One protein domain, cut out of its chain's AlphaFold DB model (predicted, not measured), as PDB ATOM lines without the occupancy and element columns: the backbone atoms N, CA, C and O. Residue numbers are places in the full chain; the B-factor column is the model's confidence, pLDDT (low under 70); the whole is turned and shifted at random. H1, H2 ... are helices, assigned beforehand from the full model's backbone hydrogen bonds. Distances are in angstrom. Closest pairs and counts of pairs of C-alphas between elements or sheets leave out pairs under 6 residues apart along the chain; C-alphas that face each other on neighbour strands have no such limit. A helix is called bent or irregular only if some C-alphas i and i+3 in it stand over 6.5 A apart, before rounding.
ATOM      1  N   VAL A   2     207.016 195.360 186.497       88.88
ATOM      2  CA  VAL A   2     208.476 195.218 186.719       88.88
ATOM      3  C   VAL A   2     209.328 195.332 185.441       88.88
ATOM      4  O   VAL A   2     210.350 196.009 185.460       88.88
ATOM      5  N   PHE A   3     208.885 194.802 184.294       91.06
ATOM      6  CA  PHE A   3     209.616 194.995 183.027       91.06
ATOM      7  C   PHE A   3     209.628 196.449 182.539       91.06
ATOM      8  O   PHE A   3     210.636 196.903 182.007       91.06
ATOM      9  N   ILE A   4     208.543 197.197 182.771       92.81
ATOM     10  CA  ILE A   4     208.471 198.634 182.457       92.81
ATOM     11  C   ILE A   4     209.478 199.390 183.328       92.81
ATOM     12  O   ILE A   4     210.202 200.246 182.832       92.81
ATOM     13  N   PHE A   5     209.574 199.025 184.608       92.31
ATOM     14  CA  PHE A   5     210.565 199.589 185.518       92.31
ATOM     15  C   PHE A   5     212.004 199.299 185.066       92.31
ATOM     16  O   PHE A   5     212.827 200.213 185.058       92.31
ATOM     17  N   TYR A   6     212.318 198.072 184.640       92.50
ATOM     18  CA  TYR A   6     213.643 197.746 184.100       92.50
ATOM     19  C   TYR A   6     213.948 198.493 182.805       92.50
ATOM     20  O   TYR A   6     215.048 199.022 182.667       92.50
ATOM     21  N   ALA A   7     212.979 198.609 181.896       91.38
ATOM     22  CA  ALA A   7     213.140 199.374 180.665       91.38
ATOM     23  C   ALA A   7     213.384 200.861 180.953       91.38
ATOM     24  O   ALA A   7     214.319 201.446 180.413       91.38
ATOM     25  N   LEU A   8     212.602 201.462 181.854       92.50
ATOM     26  CA  LEU A   8     212.782 202.855 182.254       92.50
ATOM     27  C   LEU A   8     214.132 203.062 182.944       92.50
ATOM     28  O   LEU A   8     214.833 204.022 182.640       92.50
ATOM     29  N   SER A   9     214.520 202.146 183.833       90.62
ATOM     30  CA  SER A   9     215.815 202.197 184.514       90.62
ATOM     31  C   SER A   9     216.964 202.113 183.516       90.62
ATOM     32  O   SER A   9     217.902 202.896 183.615       90.62
ATOM     33  N   LEU A  10     216.870 201.228 182.520       90.50
ATOM     34  CA  LEU A  10     217.851 201.107 181.447       90.50
ATOM     35  C   LEU A  10     217.941 202.397 180.624       90.50
ATOM     36  O   LEU A  10     219.035 202.921 180.446       90.50
ATOM     37  N   VAL A  11     216.806 202.956 180.192       90.19
ATOM     38  CA  VAL A  11     216.758 204.217 179.433       90.19
ATOM     39  C   VAL A  11     217.374 205.364 180.234       90.19
ATOM     40  O   VAL A  11     218.250 206.069 179.735       90.19
ATOM     41  N   MET A  12     216.980 205.526 181.497       88.56
ATOM     42  CA  MET A  12     217.526 206.570 182.367       88.56
ATOM     43  C   MET A  12     219.028 206.376 182.602       88.56
ATOM     44  O   MET A  12     219.792 207.338 182.537       88.56
ATOM     45  N   MET A  13     219.475 205.135 182.806       87.19
ATOM     46  CA  MET A  13     220.887 204.798 182.979       87.19
ATOM     47  C   MET A  13     221.705 205.047 181.707       87.19
ATOM     48  O   MET A  13     222.858 205.446 181.813       87.19
ATOM     49  N   SER A  14     221.129 204.840 180.521       85.44
ATOM     50  CA  SER A  14     221.783 205.082 179.231       85.44
ATOM     51  C   SER A  14     221.805 206.556 178.824       85.44
ATOM     52  O   SER A  14     222.706 206.953 178.096       85.44
ATOM     53  N   LEU A  15     220.857 207.376 179.286       87.94
ATOM     54  CA  LEU A  15     220.788 208.799 178.936       87.94
ATOM     55  C   LEU A  15     221.459 209.690 179.988       87.94
ATOM     56  O   LEU A  15     222.394 210.429 179.686       87.94
ATOM     57  N   ILE A  16     221.014 209.599 181.242       87.44
ATOM     58  CA  ILE A  16     221.433 210.513 182.315       87.44
ATOM     59  C   ILE A  16     222.875 210.231 182.727       87.44
ATOM     60  O   ILE A  16     223.645 211.146 183.011       87.44
ATOM     61  N   ARG A  17     223.264 208.955 182.776       82.25
ATOM     62  CA  ARG A  17     224.539 208.567 183.378       82.25
ATOM     63  C   ARG A  17     225.747 208.843 182.487       82.25
ATOM     64  O   ARG A  17     226.706 209.392 183.017       82.25
ATOM     65  N   PRO A  18     225.739 208.554 181.171       83.19
ATOM     66  CA  PRO A  18     226.815 208.979 180.280       83.19
ATOM     67  C   PRO A  18     226.940 210.496 180.223       83.19
ATOM     68  O   PRO A  18     228.057 211.001 180.248       83.19
ATOM     69  N   TRP A  19     225.810 211.212 180.241       85.50
ATOM     70  CA  TRP A  19     225.797 212.668 180.346       85.50
ATOM     71  C   TRP A  19     226.510 213.134 181.626       85.50
ATOM     72  O   TRP A  19     227.493 213.867 181.556       85.50
ATOM     73  N   LEU A  20     226.121 212.619 182.796       84.12
ATOM     74  CA  LEU A  20     226.746 212.977 184.072       84.12
ATOM     75  C   LEU A  20     228.238 212.608 184.129       84.12
ATOM     76  O   LEU A  20     229.057 213.380 184.618       84.12
ATOM     77  N   VAL A  21     228.608 211.434 183.617       83.69
ATOM     78  CA  VAL A  21     229.999 210.962 183.580       83.69
ATOM     79  C   VAL A  21     230.849 211.835 182.664       83.69
ATOM     80  O   VAL A  21     231.967 212.169 183.040       83.69
ATOM     81  N   HIS A  22     230.320 212.248 181.513       80.62
ATOM     82  CA  HIS A  22     231.022 213.126 180.582       80.62
ATOM     83  C   HIS A  22     231.352 214.486 181.212       80.62
ATOM     84  O   HIS A  22     232.474 214.964 181.061       80.62
ATOM     85  N   PHE A  23     230.414 215.075 181.961       82.50
ATOM     86  CA  PHE A  23     230.596 216.405 182.550       82.50
ATOM     87  C   PHE A  23     231.302 216.405 183.914       82.50
ATOM     88  O   PHE A  23     232.080 217.314 184.186       82.50
ATOM     89  N   PHE A  24     231.066 215.408 184.773       81.25
ATOM     90  CA  PHE A  24     231.506 215.456 186.176       81.25
ATOM     91  C   PHE A  24     232.544 214.392 186.557       81.25
ATOM     92  O   PHE A  24     233.307 214.607 187.496       81.25
ATOM     93  N   LEU A  25     232.593 213.238 185.876       74.19
ATOM     94  CA  LEU A  25     233.431 212.089 186.277       74.19
ATOM     95  C   LEU A  25     234.061 211.333 185.079       74.19
ATOM     96  O   LEU A  25     233.952 210.101 185.002       74.19
ATOM     97  N   PRO A  26     234.762 212.019 184.154       68.88
ATOM     98  CA  PRO A  26     235.107 211.477 182.834       68.88
ATOM     99  C   PRO A  26     236.072 210.282 182.851       68.88
ATOM    100  O   PRO A  26     236.127 209.530 181.883       68.88
ATOM    101  N   LYS A  27     236.826 210.070 183.939       70.81
ATOM    102  CA  LYS A  27     237.876 209.036 184.006       70.81
ATOM    103  C   LYS A  27     237.430 207.690 184.594       70.81
ATOM    104  O   LYS A  27     238.105 206.695 184.361       70.81
ATOM    105  N   THR A  28     236.313 207.631 185.325       71.81
ATOM    106  CA  THR A  28     235.979 206.447 186.156       71.81
ATOM    107  C   THR A  28     234.554 205.924 185.952       71.81
ATOM    108  O   THR A  28     234.239 204.798 186.330       71.81
ATOM    109  N   GLY A  29     233.663 206.711 185.338       70.75
ATOM    110  CA  GLY A  29     232.234 206.386 185.282       70.75
ATOM    111  C   GLY A  29     231.810 205.369 184.215       70.75
ATOM    112  O   GLY A  29     230.753 204.754 184.359       70.75
ATOM    113  N   GLY A  30     232.620 205.145 183.174       73.94
ATOM    114  CA  GLY A  30     232.238 204.325 182.014       73.94
ATOM    115  C   GLY A  30     231.905 202.867 182.354       73.94
ATOM    116  O   GLY A  30     230.865 202.360 181.941       73.94
ATOM    117  N   ILE A  31     232.725 202.211 183.184       81.62
ATOM    118  CA  ILE A  31     232.582 200.781 183.542       81.62
ATOM    119  C   ILE A  31     231.195 200.480 184.121       81.62
ATOM    120  O   ILE A  31     230.554 199.485 183.791       81.62
ATOM    121  N   THR A  32     230.700 201.377 184.964       81.56
ATOM    122  CA  THR A  32     229.416 201.195 185.645       81.56
ATOM    123  C   THR A  32     228.207 201.389 184.715       81.56
ATOM    124  O   THR A  32     227.136 200.865 185.004       81.56
ATOM    125  N   VAL A  33     228.362 202.106 183.593       82.31
ATOM    126  CA  VAL A  33     227.328 202.194 182.543       82.31
ATOM    127  C   VAL A  33     227.225 200.861 181.802       82.31
ATOM    128  O   VAL A  33     226.126 200.332 181.652       82.31
ATOM    129  N   TYR A  34     228.364 200.275 181.419       83.81
ATOM    130  CA  TYR A  34     228.394 198.955 180.785       83.81
ATOM    131  C   TYR A  34     227.834 197.869 181.703       83.81
ATOM    132  O   TYR A  34     226.996 197.086 181.272       83.81
ATOM    133  N   ALA A  35     228.218 197.860 182.982       86.94
ATOM    134  CA  ALA A  35     227.689 196.900 183.948       86.94
ATOM    135  C   ALA A  35     226.151 196.913 183.994       86.94
ATOM    136  O   ALA A  35     225.522 195.859 183.977       86.94
ATOM    137  N   ALA A  36     225.535 198.096 183.981       86.31
ATOM    138  CA  ALA A  36     224.083 198.224 184.005       86.31
ATOM    139  C   ALA A  36     223.406 197.775 182.699       86.31
ATOM    140  O   ALA A  36     222.357 197.133 182.755       86.31
ATOM    141  N   LEU A  37     224.027 198.054 181.545       88.19
ATOM    142  CA  LEU A  37     223.567 197.586 180.230       88.19
ATOM    143  C   LEU A  37     223.500 196.057 180.141       88.19
ATOM    144  O   LEU A  37     222.632 195.545 179.445       88.19
ATOM    145  N   TYR A  38     224.361 195.331 180.862       89.94
ATOM    146  CA  TYR A  38     224.272 193.870 180.975       89.94
ATOM    147  C   TYR A  38     223.325 193.424 182.097       89.94
ATOM    148  O   TYR A  38     222.552 192.483 181.926       89.94
ATOM    149  N   PHE A  39     223.350 194.103 183.243       91.69
ATOM    150  CA  PHE A  39     222.620 193.672 184.433       91.69
ATOM    151  C   PHE A  39     221.095 193.772 184.282       91.69
ATOM    152  O   PHE A  39     220.393 192.834 184.651       91.69
ATOM    153  N   PHE A  40     220.564 194.861 183.710       91.56
ATOM    154  CA  PHE A  40     219.112 195.019 183.540       91.56
ATOM    155  C   PHE A  40     218.495 193.970 182.597       91.56
ATOM    156  O   PHE A  40     217.474 193.392 182.975       91.56
ATOM    157  N   PRO A  41     219.081 193.654 181.424       91.38
ATOM    158  CA  PRO A  41     218.602 192.548 180.595       91.38
ATOM    159  C   PRO A  41     218.682 191.185 181.281       91.38
ATOM    160  O   PRO A  41     217.737 190.409 181.180       91.38
ATOM    161  N   ILE A  42     219.761 190.894 182.020       94.31
ATOM    162  CA  ILE A  42     219.883 189.636 182.777       94.31
ATOM    163  C   ILE A  42     218.786 189.548 183.847       94.31
ATOM    164  O   ILE A  42     218.117 188.525 183.956       94.31
ATOM    165  N   LEU A  43     218.545 190.628 184.597       93.31
ATOM    166  CA  LEU A  43     217.445 190.705 185.564       93.31
ATOM    167  C   LEU A  43     216.079 190.524 184.903       93.31
ATOM    168  O   LEU A  43     215.223 189.838 185.458       93.31
ATOM    169  N   ALA A  44     215.865 191.129 183.732       94.06
ATOM    170  CA  ALA A  44     214.632 190.968 182.975       94.06
ATOM    171  C   ALA A  44     214.449 189.514 182.526       94.06
ATOM    172  O   ALA A  44     213.361 188.972 182.685       94.06
ATOM    173  N   LEU A  45     215.505 188.851 182.050       94.88
ATOM    174  CA  LEU A  45     215.456 187.435 181.693       94.88
ATOM    175  C   LEU A  45     215.136 186.564 182.914       94.88
ATOM    176  O   LEU A  45     214.229 185.737 182.852       94.88
ATOM    177  N   LEU A  46     215.812 186.788 184.043       95.12
ATOM    178  CA  LEU A  46     215.533 186.071 185.289       95.12
ATOM    179  C   LEU A  46     214.086 186.275 185.746       95.12
ATOM    180  O   LEU A  46     213.425 185.307 186.101       95.12
ATOM    181  N   HIS A  47     213.556 187.499 185.687       94.19
ATOM    182  CA  HIS A  47     212.155 187.759 186.018       94.19
ATOM    183  C   HIS A  47     211.168 187.189 184.996       94.19
ATOM    184  O   HIS A  47     210.050 186.850 185.369       94.19
ATOM    185  N   ALA A  48     211.539 187.089 183.720       93.50
ATOM    186  CA  ALA A  48     210.696 186.474 182.699       93.50
ATOM    187  C   ALA A  48     210.593 184.958 182.902       93.50
ATOM    188  O   ALA A  48     209.503 184.404 182.793       93.50
ATOM    189  N   VAL A  49     211.705 184.306 183.253       96.12
ATOM    190  CA  VAL A  49     211.765 182.853 183.469       96.12
ATOM    191  C   VAL A  49     211.226 182.465 184.849       96.12
ATOM    192  O   VAL A  49     210.410 181.556 184.964       96.12
ATOM    193  N   PHE A  50     211.651 183.163 185.902       95.56
ATOM    194  CA  PHE A  50     211.341 182.822 187.294       95.56
ATOM    195  C   PHE A  50     210.272 183.710 187.925       95.56
ATOM    196  O   PHE A  50     209.990 183.549 189.107       95.56
ATOM    197  N   GLY A  51     209.650 184.631 187.185       92.19
ATOM    198  CA  GLY A  51     208.693 185.591 187.741       92.19
ATOM    199  C   GLY A  51     207.575 184.925 188.534       92.19
ATOM    200  O   GLY A  51     207.316 185.320 189.664       92.19
ATOM    201  N   GLY A  52     206.981 183.856 187.994       90.12
ATOM    202  CA  GLY A  52     205.955 183.087 188.704       90.12
ATOM    203  C   GLY A  52     206.441 182.575 190.063       90.12
ATOM    204  O   GLY A  52     205.772 182.785 191.070       90.12
ATOM    205  N   LEU A  53     207.644 181.993 190.110       93.94
ATOM    206  CA  LEU A  53     208.255 181.514 191.350       93.94
ATOM    207  C   LEU A  53     208.579 182.669 192.303       93.94
ATOM    208  O   LEU A  53     208.273 182.578 193.488       93.94
ATOM    209  N   ILE A  54     209.167 183.757 191.799       92.81
ATOM    210  CA  ILE A  54     209.554 184.928 192.592       92.81
ATOM    211  C   ILE A  54     208.322 185.531 193.267       92.81
ATOM    212  O   ILE A  54     208.324 185.692 194.482       92.81
ATOM    213  N   TYR A  55     207.253 185.813 192.520       91.56
ATOM    214  CA  TYR A  55     206.052 186.434 193.086       91.56
ATOM    215  C   TYR A  55     205.270 185.487 193.995       91.56
ATOM    216  O   TYR A  55     204.737 185.932 195.006       91.56
ATOM    217  N   TYR A  56     205.233 184.193 193.672       92.94
ATOM    218  CA  TYR A  56     204.569 183.202 194.512       92.94
ATOM    219  C   TYR A  56     205.302 182.990 195.844       92.94
ATOM    220  O   TYR A  56     204.678 182.944 196.898       92.94
ATOM    221  N   THR A  57     206.634 182.886 195.818       95.56
ATOM    222  CA  THR A  57     207.438 182.604 197.020       95.56
ATOM    223  C   THR A  57     207.748 183.841 197.855       95.56
ATOM    224  O   THR A  57     208.039 183.705 199.042       95.56
ATOM    225  N   PHE A  58     207.651 185.042 197.277       94.50
ATOM    226  CA  PHE A  58     207.936 186.313 197.940       94.50
ATOM    227  C   PHE A  58     207.347 186.450 199.357       94.50
ATOM    228  O   PHE A  58     208.135 186.650 200.285       94.50
ATOM    229  N   PRO A  59     206.021 186.313 199.579       95.50
ATOM    230  CA  PRO A  59     205.446 186.480 200.915       95.50
ATOM    231  C   PRO A  59     206.023 185.488 201.932       95.50
ATOM    232  O   PRO A  59     206.330 185.855 203.066       95.50
ATOM    233  N   TYR A  60     206.242 184.240 201.513       95.81
ATOM    234  CA  TYR A  60     206.803 183.191 202.361       95.81
ATOM    235  C   TYR A  60     208.261 183.475 202.727       95.81
ATOM    236  O   TYR A  60     208.630 183.366 203.894       95.81
ATOM    237  N   ILE A  61     209.078 183.894 201.757       96.06
ATOM    238  CA  ILE A  61     210.481 184.264 201.987       96.06
ATOM    239  C   ILE A  61     210.562 185.429 202.977       96.06
ATOM    240  O   ILE A  61     211.350 185.371 203.918       96.06
ATOM    241  N   VAL A  62     209.730 186.462 202.814       96.62
ATOM    242  CA  VAL A  62     209.708 187.622 203.719       96.62
ATOM    243  C   VAL A  62     209.333 187.204 205.145       96.62
ATOM    244  O   VAL A  62     210.017 187.585 206.098       96.62
ATOM    245  N   ILE A  63     208.294 186.382 205.317       96.56
ATOM    246  CA  ILE A  63     207.885 185.877 206.637       96.56
ATOM    247  C   ILE A  63     209.001 185.034 207.270       96.56
ATOM    248  O   ILE A  63     209.381 185.288 208.410       96.56
ATOM    249  N   VAL A  64     209.584 184.080 206.542       97.06
ATOM    250  CA  VAL A  64     210.644 183.207 207.076       97.06
ATOM    251  C   VAL A  64     211.896 184.010 207.439       97.06
ATOM    252  O   VAL A  64     212.406 183.891 208.553       97.06
ATOM    253  N   LEU A  65     212.375 184.872 206.538       97.25
ATOM    254  CA  LEU A  65     213.569 185.682 206.786       97.25
ATOM    255  C   LEU A  65     213.357 186.703 207.906       97.25
ATOM    256  O   LEU A  65     214.287 186.956 208.670       97.25
ATOM    257  N   SER A  66     212.158 187.272 208.052       96.88
ATOM    258  CA  SER A  66     211.854 188.182 209.168       96.88
ATOM    259  C   SER A  66     211.875 187.471 210.526       96.88
ATOM    260  O   SER A  66     212.403 188.025 211.489       96.88
ATOM    261  N   VAL A  67     211.404 186.220 210.607       96.62
ATOM    262  CA  VAL A  67     211.514 185.403 211.829       96.62
ATOM    263  C   VAL A  67     212.976 185.083 212.145       96.62
ATOM    264  O   VAL A  67     213.418 185.300 213.274       96.62
ATOM    265  N   ILE A  68     213.743 184.617 211.150       96.75
ATOM    266  CA  ILE A  68     215.164 184.271 211.319       96.75
ATOM    267  C   ILE A  68     215.980 185.498 211.734       96.75
ATOM    268  O   ILE A  68     216.752 185.424 212.685       96.75
ATOM    269  N   SER A  69     215.806 186.632 211.053       96.25
ATOM    270  CA  SER A  69     216.535 187.869 211.361       96.25
ATOM    271  C   SER A  69     216.201 188.407 212.752       96.25
ATOM    272  O   SER A  69     217.111 188.778 213.491       96.25
ATOM    273  N   ASN A  70     214.931 188.349 213.162       95.88
ATOM    274  CA  ASN A  70     214.522 188.747 214.504       95.88
ATOM    275  C   ASN A  70     215.154 187.843 215.577       95.88
ATOM    276  O   ASN A  70     215.687 188.341 216.566       95.88
ATOM    277  N   ALA A  71     215.151 186.523 215.367       94.44
ATOM    278  CA  ALA A  71     215.817 185.583 216.268       94.44
ATOM    279  C   ALA A  71     217.338 185.811 216.317       94.44
ATOM    280  O   ALA A  71     217.921 185.858 217.400       94.44
ATOM    281  N   ALA A  72     217.979 186.022 215.164       94.75
ATOM    282  CA  ALA A  72     219.407 186.311 215.074       94.75
ATOM    283  C   ALA A  72     219.775 187.598 215.828       94.75
ATOM    284  O   ALA A  72     220.747 187.621 216.580       94.75
ATOM    285  N   HIS A  73     218.969 188.655 215.691       94.94
ATOM    286  CA  HIS A  73     219.166 189.920 216.400       94.94
ATOM    287  C   HIS A  73     219.210 189.746 217.925       94.94
ATOM    288  O   HIS A  73     220.069 190.331 218.590       94.94
ATOM    289  N   PHE A  74     218.330 188.914 218.490       93.56
ATOM    290  CA  PHE A  74     218.366 188.604 219.920       93.56
ATOM    291  C   PHE A  74     219.489 187.625 220.297       93.56
ATOM    292  O   PHE A  74     220.097 187.791 221.355       93.56
ATOM    293  N   ALA A  75     219.836 186.672 219.428       91.44
ATOM    294  CA  ALA A  75     220.910 185.704 219.669       91.44
ATOM    295  C   ALA A  75     222.297 186.346 219.804       91.44
ATOM    296  O   ALA A  75     223.132 185.855 220.557       91.44
ATOM    297  N   PHE A  76     222.537 187.481 219.143       90.19
ATOM    298  CA  PHE A  76     223.800 188.218 219.267       90.19
ATOM    299  C   PHE A  76     223.907 189.088 220.533       90.19
ATOM    300  O   PHE A  76     224.900 189.796 220.716       90.19
ATOM    301  N   LYS A  77     222.910 189.075 221.428       88.50
ATOM    302  CA  LYS A  77     223.009 189.755 222.727       88.50
ATOM    303  C   LYS A  77     223.872 188.943 223.690       88.50
ATOM    304  O   LYS A  77     223.740 187.730 223.782       88.50
ATOM    305  N   ILE A  78     224.724 189.635 224.447       84.19
ATOM    306  CA  ILE A  78     225.615 189.001 225.434       84.19
ATOM    307  C   ILE A  78     224.800 188.377 226.577       84.19
ATOM    308  O   ILE A  78     225.049 187.244 226.973       84.19
ATOM    309  N   ASP A  79     223.808 189.105 227.095       85.94
ATOM    310  CA  ASP A  79     222.931 188.613 228.158       85.94
ATOM    311  C   ASP A  79     221.666 187.984 227.559       85.94
ATOM    312  O   ASP A  79     220.777 188.681 227.066       85.94
ATOM    313  N   GLN A  80     221.610 186.652 227.612       88.19
ATOM    314  CA  GLN A  80     220.494 185.830 227.132       88.19
ATOM    315  C   GLN A  80     219.394 185.619 228.189       88.19
ATOM    316  O   GLN A  80     218.512 184.776 228.026       88.19
ATOM    317  N   SER A  81     219.427 186.333 229.319       89.31
ATOM    318  CA  SER A  81     218.346 186.257 230.300       89.31
ATOM    319  C   SER A  81     217.092 186.982 229.796       89.31
ATOM    320  O   SER A  81     217.147 188.107 229.298       89.31
ATOM    321  N   MET A  82     215.923 186.364 229.986       89.38
ATOM    322  CA  MET A  82     214.632 186.920 229.553       89.38
ATOM    323  C   MET A  82     214.417 188.362 230.047       89.38
ATOM    324  O   MET A  82     214.001 189.237 229.289       89.38
ATOM    325  N   LYS A  83     214.760 188.639 231.315       90.25
ATOM    326  CA  LYS A  83     214.636 189.978 231.914       90.25
ATOM    327  C   LYS A  83     215.544 190.999 231.222       90.25
ATOM    328  O   LYS A  83     215.103 192.120 230.966       90.25
ATOM    329  N   ALA A  84     216.785 190.626 230.911       90.75
ATOM    330  CA  ALA A  84     217.719 191.508 230.223       90.75
ATOM    331  C   ALA A  84     217.292 191.777 228.780       90.75
ATOM    332  O   ALA A  84     217.348 192.927 228.345       90.75
ATOM    333  N   LEU A  85     216.798 190.763 228.062       91.88
ATOM    334  CA  LEU A  85     216.292 190.920 226.697       91.88
ATOM    335  C   LEU A  85     215.093 191.877 226.647       91.88
ATOM    336  O   LEU A  85     215.085 192.801 225.830       91.88
ATOM    337  N   ILE A  86     214.127 191.734 227.564       93.12
ATOM    338  CA  ILE A  86     212.980 192.653 227.669       93.12
ATOM    339  C   ILE A  86     213.465 194.070 227.979       93.12
ATOM    340  O   ILE A  86     213.168 194.997 227.224       93.12
ATOM    341  N   LYS A  87     214.268 194.245 229.039       93.50
ATOM    342  CA  LYS A  87     214.787 195.560 229.450       93.50
ATOM    343  C   LYS A  87     215.588 196.226 228.330       93.50
ATOM    344  O   LYS A  87     215.381 197.396 228.030       93.50
ATOM    345  N   SER A  88     216.467 195.481 227.664       92.25
ATOM    346  CA  SER A  88     217.259 195.982 226.539       92.25
ATOM    347  C   SER A  88     216.373 196.417 225.375       92.25
ATOM    348  O   SER A  88     216.706 197.371 224.681       92.25
ATOM    349  N   THR A  89     215.253 195.734 225.131       92.75
ATOM    350  CA  THR A  89     214.325 196.055 224.033       92.75
ATOM    351  C   THR A  89     213.624 197.385 224.238       92.75
ATOM    352  O   THR A  89     213.536 198.157 223.292       92.75
ATOM    353  N   VAL A  90     213.197 197.695 225.464       92.88
ATOM    354  CA  VAL A  90     212.478 198.949 225.750       92.88
ATOM    355  C   VAL A  90     213.392 200.116 226.129       92.88
ATOM    356  O   VAL A  90     213.068 201.258 225.831       92.88
ATOM    357  N   THR A  91     214.537 199.866 226.771       92.94
ATOM    358  CA  THR A  91     215.416 200.943 227.267       92.94
ATOM    359  C   THR A  91     216.450 201.395 226.233       92.94
ATOM    360  O   THR A  91     216.866 202.551 226.247       92.94
ATOM    361  N   ASN A  92     216.891 200.517 225.324       94.75
ATOM    362  CA  ASN A  92     217.878 200.878 224.307       94.75
ATOM    363  C   ASN A  92     217.183 201.267 222.998       94.75
ATOM    364  O   ASN A  92     216.659 200.406 222.291       94.75
ATOM    365  N   ILE A  93     217.252 202.552 222.635       94.56
ATOM    366  CA  ILE A  93     216.596 203.092 221.436       94.56
ATOM    367  C   ILE A  93     217.012 202.377 220.146       94.56
ATOM    368  O   ILE A  93     216.169 202.087 219.303       94.56
ATOM    369  N   ARG A  94     218.294 202.011 220.000       94.31
ATOM    370  CA  ARG A  94     218.774 201.268 218.826       94.31
ATOM    371  C   ARG A  94     218.121 199.891 218.763       94.31
ATOM    372  O   ARG A  94     217.726 199.452 217.691       94.31
ATOM    373  N   ASN A  95     218.014 199.213 219.904       94.12
ATOM    374  CA  ASN A  95     217.394 197.896 219.976       94.12
ATOM    375  C   ASN A  95     215.901 197.959 219.636       94.12
ATOM    376  O   ASN A  95     215.425 197.153 218.843       94.12
ATOM    377  N   LEU A  96     215.203 198.952 220.190       95.19
ATOM    378  CA  LEU A  96     213.796 199.208 219.916       95.19
ATOM    379  C   LEU A  96     213.553 199.444 218.421       95.19
ATOM    380  O   LEU A  96     212.710 198.780 217.830       95.19
ATOM    381  N   LEU A  97     214.329 200.335 217.796       97.00
ATOM    382  CA  LEU A  97     214.203 200.641 216.369       97.00
ATOM    383  C   LEU A  97     214.453 199.416 215.486       97.00
ATOM    384  O   LEU A  97     213.741 199.219 214.504       97.00
ATOM    385  N   ILE A  98     215.426 198.570 215.839       96.31
ATOM    386  CA  ILE A  98     215.684 197.334 215.093       96.31
ATOM    387  C   ILE A  98     214.487 196.383 215.201       96.31
ATOM    388  O   ILE A  98     214.039 195.868 214.179       96.31
ATOM    389  N   VAL A  99     213.939 196.163 216.400       96.00
ATOM    390  CA  VAL A  99     212.772 195.281 216.595       96.00
ATOM    391  C   VAL A  99     211.538 195.826 215.873       96.00
ATOM    392  O   VAL A  99     210.854 195.069 215.189       96.00
ATOM    393  N   LEU A 100     211.296 197.139 215.927       96.56
ATOM    394  CA  LEU A 100     210.228 197.782 215.155       96.56
ATOM    395  C   LEU A 100     210.419 197.586 213.645       96.56
ATOM    396  O   LEU A 100     209.457 197.294 212.942       96.56
ATOM    397  N   GLY A 101     211.655 197.677 213.146       96.94
ATOM    398  CA  GLY A 101     211.973 197.361 211.754       96.94
ATOM    399  C   GLY A 101     211.607 195.922 211.383       96.94
ATOM    400  O   GLY A 101     210.956 195.696 210.364       96.94
ATOM    401  N   HIS A 102     211.942 194.950 212.237       96.88
ATOM    402  CA  HIS A 102     211.548 193.552 212.036       96.88
ATOM    403  C   HIS A 102     210.026 193.378 212.035       96.88
ATOM    404  O   HIS A 102     209.500 192.648 211.197       96.88
ATOM    405  N   TRP A 103     209.309 194.075 212.921       96.88
ATOM    406  CA  TRP A 103     207.845 194.044 212.975       96.88
ATOM    407  C   TRP A 103     207.209 194.589 211.697       96.88
ATOM    408  O   TRP A 103     206.287 193.975 211.168       96.88
ATOM    409  N   VAL A 104     207.729 195.697 211.161       97.56
ATOM    410  CA  VAL A 104     207.259 196.259 209.887       97.56
ATOM    411  C   VAL A 104     207.461 195.261 208.746       97.56
ATOM    412  O   VAL A 104     206.528 195.014 207.984       97.56
ATOM    413  N   VAL A 105     208.642 194.642 208.647       96.94
ATOM    414  CA  VAL A 105     208.931 193.649 207.598       96.94
ATOM    415  C   VAL A 105     208.052 192.403 207.749       96.94
ATOM    416  O   VAL A 105     207.508 191.915 206.760       96.94
ATOM    417  N   HIS A 106     207.864 191.903 208.973       97.56
ATOM    418  CA  HIS A 106     207.034 190.726 209.232       97.56
ATOM    419  C   HIS A 106     205.550 190.997 208.942       97.56
ATOM    420  O   HIS A 106     204.896 190.205 208.264       97.56
ATOM    421  N   GLY A 107     205.035 192.153 209.372       96.75
ATOM    422  CA  GLY A 107     203.676 192.600 209.065       96.75
ATOM    423  C   GLY A 107     203.449 192.778 207.566       96.75
ATOM    424  O   GLY A 107     202.447 192.301 207.037       96.75
ATOM    425  N   TYR A 108     204.410 193.369 206.852       96.50
ATOM    426  CA  TYR A 108     204.375 193.436 205.391       96.50
ATOM    427  C   TYR A 108     204.324 192.037 204.752       96.50
ATOM    428  O   TYR A 108     203.545 191.821 203.827       96.50
ATOM    429  N   GLY A 109     205.069 191.066 205.292       95.81
ATOM    430  CA  GLY A 109     204.981 189.656 204.905       95.81
ATOM    431  C   GLY A 109     203.560 189.093 205.023       95.81
ATOM    432  O   GLY A 109     203.031 188.563 204.046       95.81
ATOM    433  N   ILE A 110     202.903 189.282 206.173       96.12
ATOM    434  CA  ILE A 110     201.516 188.837 206.414       96.12
ATOM    435  C   ILE A 110     200.536 189.504 205.436       96.12
ATOM    436  O   ILE A 110     199.698 188.824 204.840       96.12
ATOM    437  N   ILE A 111     200.652 190.818 205.224       96.38
ATOM    438  CA  ILE A 111     199.808 191.555 204.268       96.38
ATOM    439  C   ILE A 111     200.027 191.022 202.850       96.38
ATOM    440  O   ILE A 111     199.064 190.771 202.131       96.38
ATOM    441  N   SER A 112     201.282 190.803 202.456       94.81
ATOM    442  CA  SER A 112     201.620 190.303 201.122       94.81
ATOM    443  C   SER A 112     201.106 188.883 200.871       94.81
ATOM    444  O   SER A 112     200.716 188.574 199.748       94.81
ATOM    445  N   LEU A 113     201.061 188.042 201.912       95.19
ATOM    446  CA  LEU A 113     200.556 186.672 201.834       95.19
ATOM    447  C   LEU A 113     199.030 186.632 201.720       95.19
ATOM    448  O   LEU A 113     198.480 185.889 200.918       95.19
ATOM    449  N   THR A 114     198.352 187.416 202.556       94.56
ATOM    450  CA  THR A 114     196.889 187.376 202.699       94.56
ATOM    451  C   THR A 114     196.162 188.257 201.690       94.56
ATOM    452  O   THR A 114     194.956 188.103 201.487       94.56
ATOM    453  N   GLN A 115     196.874 189.227 201.103       93.62
ATOM    454  CA  GLN A 115     196.354 190.248 200.189       93.62
ATOM    455  C   GLN A 115     195.126 191.002 200.737       93.62
ATOM    456  O   GLN A 115     194.387 191.618 199.975       93.62
ATOM    457  N   LEU A 116     194.899 190.943 202.059       91.94
ATOM    458  CA  LEU A 116     193.710 191.458 202.745       91.94
ATOM    459  C   LEU A 116     192.371 190.986 202.135       91.94
ATOM    460  O   LEU A 116     191.376 191.697 202.234       91.94
ATOM    461  N   GLY A 117     192.328 189.771 201.566       92.44
ATOM    462  CA  GLY A 117     191.115 189.209 200.949       92.44
ATOM    463  C   GLY A 117     189.895 189.141 201.882       92.44
ATOM    464  O   GLY A 117     188.790 189.477 201.470       92.44
ATOM    465  N   GLU A 118     190.102 188.792 203.155       94.69
ATOM    466  CA  GLU A 118     189.120 188.909 204.236       94.69
ATOM    467  C   GLU A 118     189.608 189.942 205.263       94.69
ATOM    468  O   GLU A 118     190.360 189.599 206.182       94.69
ATOM    469  N   PRO A 119     189.218 191.223 205.139       91.94
ATOM    470  CA  PRO A 119     189.849 192.310 205.884       91.94
ATOM    471  C   PRO A 119     189.812 192.140 207.404       91.94
ATOM    472  O   PRO A 119     190.805 192.427 208.067       91.94
ATOM    473  N   VAL A 120     188.706 191.649 207.970       93.88
ATOM    474  CA  VAL A 120     188.558 191.492 209.430       93.88
ATOM    475  C   VAL A 120     189.508 190.420 209.964       93.88
ATOM    476  O   VAL A 120     190.289 190.686 210.877       93.88
ATOM    477  N   PHE A 121     189.483 189.226 209.368       94.12
ATOM    478  CA  PHE A 121     190.329 188.113 209.788       94.12
ATOM    479  C   PHE A 121     191.813 188.390 209.505       94.12
ATOM    480  O   PHE A 121     192.656 188.238 210.388       94.12
ATOM    481  N   HIS A 122     192.149 188.888 208.312       94.19
ATOM    482  CA  HIS A 122     193.538 189.153 207.933       94.19
ATOM    483  C   HIS A 122     194.167 190.308 208.717       94.19
ATOM    484  O   HIS A 122     195.352 190.251 209.040       94.19
ATOM    485  N   THR A 123     193.389 191.325 209.091       93.06
ATOM    486  CA  THR A 123     193.896 192.390 209.970       93.06
ATOM    487  C   THR A 123     194.139 191.863 211.383       93.06
ATOM    488  O   THR A 123     195.124 192.247 212.008       93.06
ATOM    489  N   ALA A 124     193.317 190.929 211.876       94.50
ATOM    490  CA  ALA A 124     193.554 190.290 213.170       94.50
ATOM    491  C   ALA A 124     194.895 189.526 213.209       94.50
ATOM    492  O   ALA A 124     195.575 189.541 214.236       94.50
ATOM    493  N   LEU A 125     195.337 188.946 212.084       94.25
ATOM    494  CA  LEU A 125     196.651 188.294 211.977       94.25
ATOM    495  C   LEU A 125     197.826 189.259 212.190       94.25
ATOM    496  O   LEU A 125     198.893 188.824 212.616       94.25
ATOM    497  N   LEU A 126     197.650 190.571 211.982       95.00
ATOM    498  CA  LEU A 126     198.687 191.559 212.306       95.00
ATOM    499  C   LEU A 126     198.957 191.654 213.814       95.00
ATOM    500  O   LEU A 126     200.046 192.057 214.216       95.00
ATOM    501  N   GLY A 127     198.027 191.203 214.660       94.56
ATOM    502  CA  GLY A 127     198.272 191.023 216.092       94.56
ATOM    503  C   GLY A 127     199.368 189.993 216.400       94.56
ATOM    504  O   GLY A 127     199.941 190.023 217.485       94.56
ATOM    505  N   LEU A 128     199.709 189.121 215.442       94.81
ATOM    506  CA  LEU A 128     200.798 188.147 215.556       94.81
ATOM    507  C   LEU A 128     202.164 188.730 215.173       94.81
ATOM    508  O   LEU A 128     203.176 188.058 215.338       94.81
ATOM    509  N   VAL A 129     202.236 189.982 214.718       96.88
ATOM    510  CA  VAL A 129     203.506 190.632 214.369       96.88
ATOM    511  C   VAL A 129     204.576 190.587 215.475       96.88
ATOM    512  O   VAL A 129     205.724 190.267 215.163       96.88
ATOM    513  N   PRO A 130     204.263 190.856 216.759       95.94
ATOM    514  CA  PRO A 130     205.247 190.757 217.836       95.94
ATOM    515  C   PRO A 130     205.597 189.313 218.230       95.94
ATOM    516  O   PRO A 130     206.553 189.112 218.985       95.94
ATOM    517  N   LEU A 131     204.857 188.309 217.740       96.12
ATOM    518  CA  LEU A 131     204.992 186.912 218.154       96.12
ATOM    519  C   LEU A 131     206.426 186.377 218.021       96.12
ATOM    520  O   LEU A 131     206.885 185.785 218.993       96.12
ATOM    521  N   PRO A 132     207.186 186.600 216.927       95.38
ATOM    522  CA  PRO A 132     208.551 186.080 216.824       95.38
ATOM    523  C   PRO A 132     209.490 186.623 217.912       95.38
ATOM    524  O   PRO A 132     210.333 185.893 218.428       95.38
ATOM    525  N   ALA A 133     209.342 187.898 218.289       95.00
ATOM    526  CA  ALA A 133     210.153 188.522 219.335       95.00
ATOM    527  C   ALA A 133     209.764 188.011 220.722       95.00
ATOM    528  O   ALA A 133     210.633 187.628 221.504       95.00
ATOM    529  N   VAL A 134     208.462 187.946 221.004       94.81
ATOM    530  CA  VAL A 134     207.943 187.402 222.264       94.81
ATOM    531  C   VAL A 134     208.346 185.935 222.415       94.81
ATOM    532  O   VAL A 134     208.874 185.549 223.454       94.81
ATOM    533  N   PHE A 135     208.171 185.131 221.366       94.81
ATOM    534  CA  PHE A 135     208.521 183.716 221.356       94.81
ATOM    535  C   PHE A 135     210.009 183.496 221.635       94.81
ATOM    536  O   PHE A 135     210.346 182.682 222.493       94.81
ATOM    537  N   TYR A 136     210.898 184.256 220.985       94.44
ATOM    538  CA  TYR A 136     212.332 184.169 221.258       94.44
ATOM    539  C   TYR A 136     212.644 184.508 222.720       94.44
ATOM    540  O   TYR A 136     213.301 183.744 223.414       94.44
ATOM    541  N   ILE A 137     212.136 185.639 223.217       93.06
ATOM    542  CA  ILE A 137     212.409 186.112 224.581       93.06
ATOM    543  C   ILE A 137     211.947 185.094 225.634       93.06
ATOM    544  O   ILE A 137     212.668 184.847 226.601       93.06
ATOM    545  N   LEU A 138     210.771 184.488 225.442       92.31
ATOM    546  CA  LEU A 138     210.229 183.469 226.345       92.31
ATOM    547  C   LEU A 138     211.026 182.161 226.299       92.31
ATOM    548  O   LEU A 138     211.179 181.497 227.323       92.31
ATOM    549  N   THR A 139     211.545 181.793 225.127       91.06
ATOM    550  CA  THR A 139     212.287 180.540 224.935       91.06
ATOM    551  C   THR A 139     213.798 180.675 225.129       91.06
ATOM    552  O   THR A 139     214.469 179.653 225.239       91.06
ATOM    553  N   ALA A 140     214.328 181.893 225.297       87.44
ATOM    554  CA  ALA A 140     215.759 182.183 225.446       87.44
ATOM    555  C   ALA A 140     216.459 181.357 226.543       87.44
ATOM    556  O   ALA A 140     217.635 181.019 226.425       87.44
ATOM    557  N   ARG A 141     215.733 180.974 227.607       80.25
ATOM    558  CA  ARG A 141     216.261 180.090 228.661       80.25
ATOM    559  C   ARG A 141     216.678 178.718 228.122       80.25
ATOM    560  O   ARG A 141     217.664 178.172 228.597       80.25
ATOM    561  N   PHE A 142     215.926 178.170 227.172       81.25
ATOM    562  CA  PHE A 142     216.156 176.841 226.605       81.25
ATOM    563  C   PHE A 142     217.181 176.849 225.467       81.25
ATOM    564  O   PHE A 142     217.608 175.791 225.018       81.25
ATOM    565  N   THR A 143     217.568 178.030 224.986       73.81
ATOM    566  CA  THR A 143     218.501 178.193 223.862       73.81
ATOM    567  C   THR A 143     219.969 178.203 224.306       73.81
ATOM    568  O   THR A 143     220.853 178.054 223.471       73.81
ATOM    569  N   ASP A 144     220.242 178.363 225.606       68.12
ATOM    570  CA  ASP A 144     221.596 178.374 226.171       68.12
ATOM    571  C   ASP A 144     221.979 176.982 226.717       68.12
ATOM    572  O   ASP A 144     221.432 176.568 227.747       68.12
ATOM    573  N   PRO A 145     222.926 176.258 226.083       68.69
ATOM    574  CA  PRO A 145     223.327 174.919 226.516       68.69
ATOM    575  C   PRO A 145     223.862 174.888 227.950       68.69
ATOM    576  O   PRO A 145     223.653 173.914 228.668       68.69
TER     577      PRO A 145
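This is residues 2 to 145 of the 151 residues of the protein "JNK1/MAPK8-associated membrane protein" of Lygus hesperus (UniProt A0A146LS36). The long bent helix H2 makes an arch between two lobes: its arm H2a folds against H1 as a helical hairpin, and in the larger lobe residues 59 to 70 of its arm H2b pack on H4, with H3, H5 and H6 round them. The printed part has 144 residues with six named helices, H1 to H6, and no named strand: all helix. It is only just loose, close to extended, with a radius of gyration of the C-alphas of 21.8 A and spans of 58 by 41 by 28 A.

Start at H2, residues 30 to 75, assigned as one helix by its hydrogen bonds but bent: C-alphas 49 and 52 are 7.8 A apart. H2a, residues 30 to 49, is 29.7 A long; H2b, residues 52 to 75, is 34.5 A, irregular at C-alphas 56 and 59, 7.2 A apart. Find C-alpha 2 at (208.476, 195.218, 186.719), where H1, residues 2 to 24, begins its 30.7 A. H3 is residues 82 to 91, H4 93 to 114 at 31.4 A, and H5 119 to 128. H6, residues 131 to 143, is irregular, with C-alphas 138 and 141 7.3 A apart, and it ends at C-alpha 143 at (218.501, 178.193, 223.862).

H2b and H4 touch at Pro 59 and Leu 113, their closest C-alphas, 5.0 A, at a shallow tilt of 26 degrees, opposite ways. H6 touches H2b at Pro 132 and Val 67, closest C-alphas 5.8 A, and H3 at Ile 137 and Met 82, 5.5 A. H4 and H5 form a hairpin, closest C-alphas Gly 107 and Leu 126, 6.0 A. H3 and H4 touch only at the corner, closest C-alphas Thr 89 and Leu 96, 5.2 A. H1 and H2a touch at Tyr 6 and Phe 40, closest C-alphas 6.1 A, at 1 degrees, a shallow tilt, opposite ways; H1 and H4 are apart. Every O i to N i+4 pair is within hydrogen-bond range in H3 and H4, against 16 of 19 in H1, 15 of 16 in H2a, 18 of 20 in H2b, 3 of 6 in H5 and 6 of 9 in H6.

The C-alphas farthest apart, Phe 23 and Phe 142, are 60.9 A apart. The printed part has no cut and no long link; pLDDT is under 70 at residue 26 and residues 144 to 145.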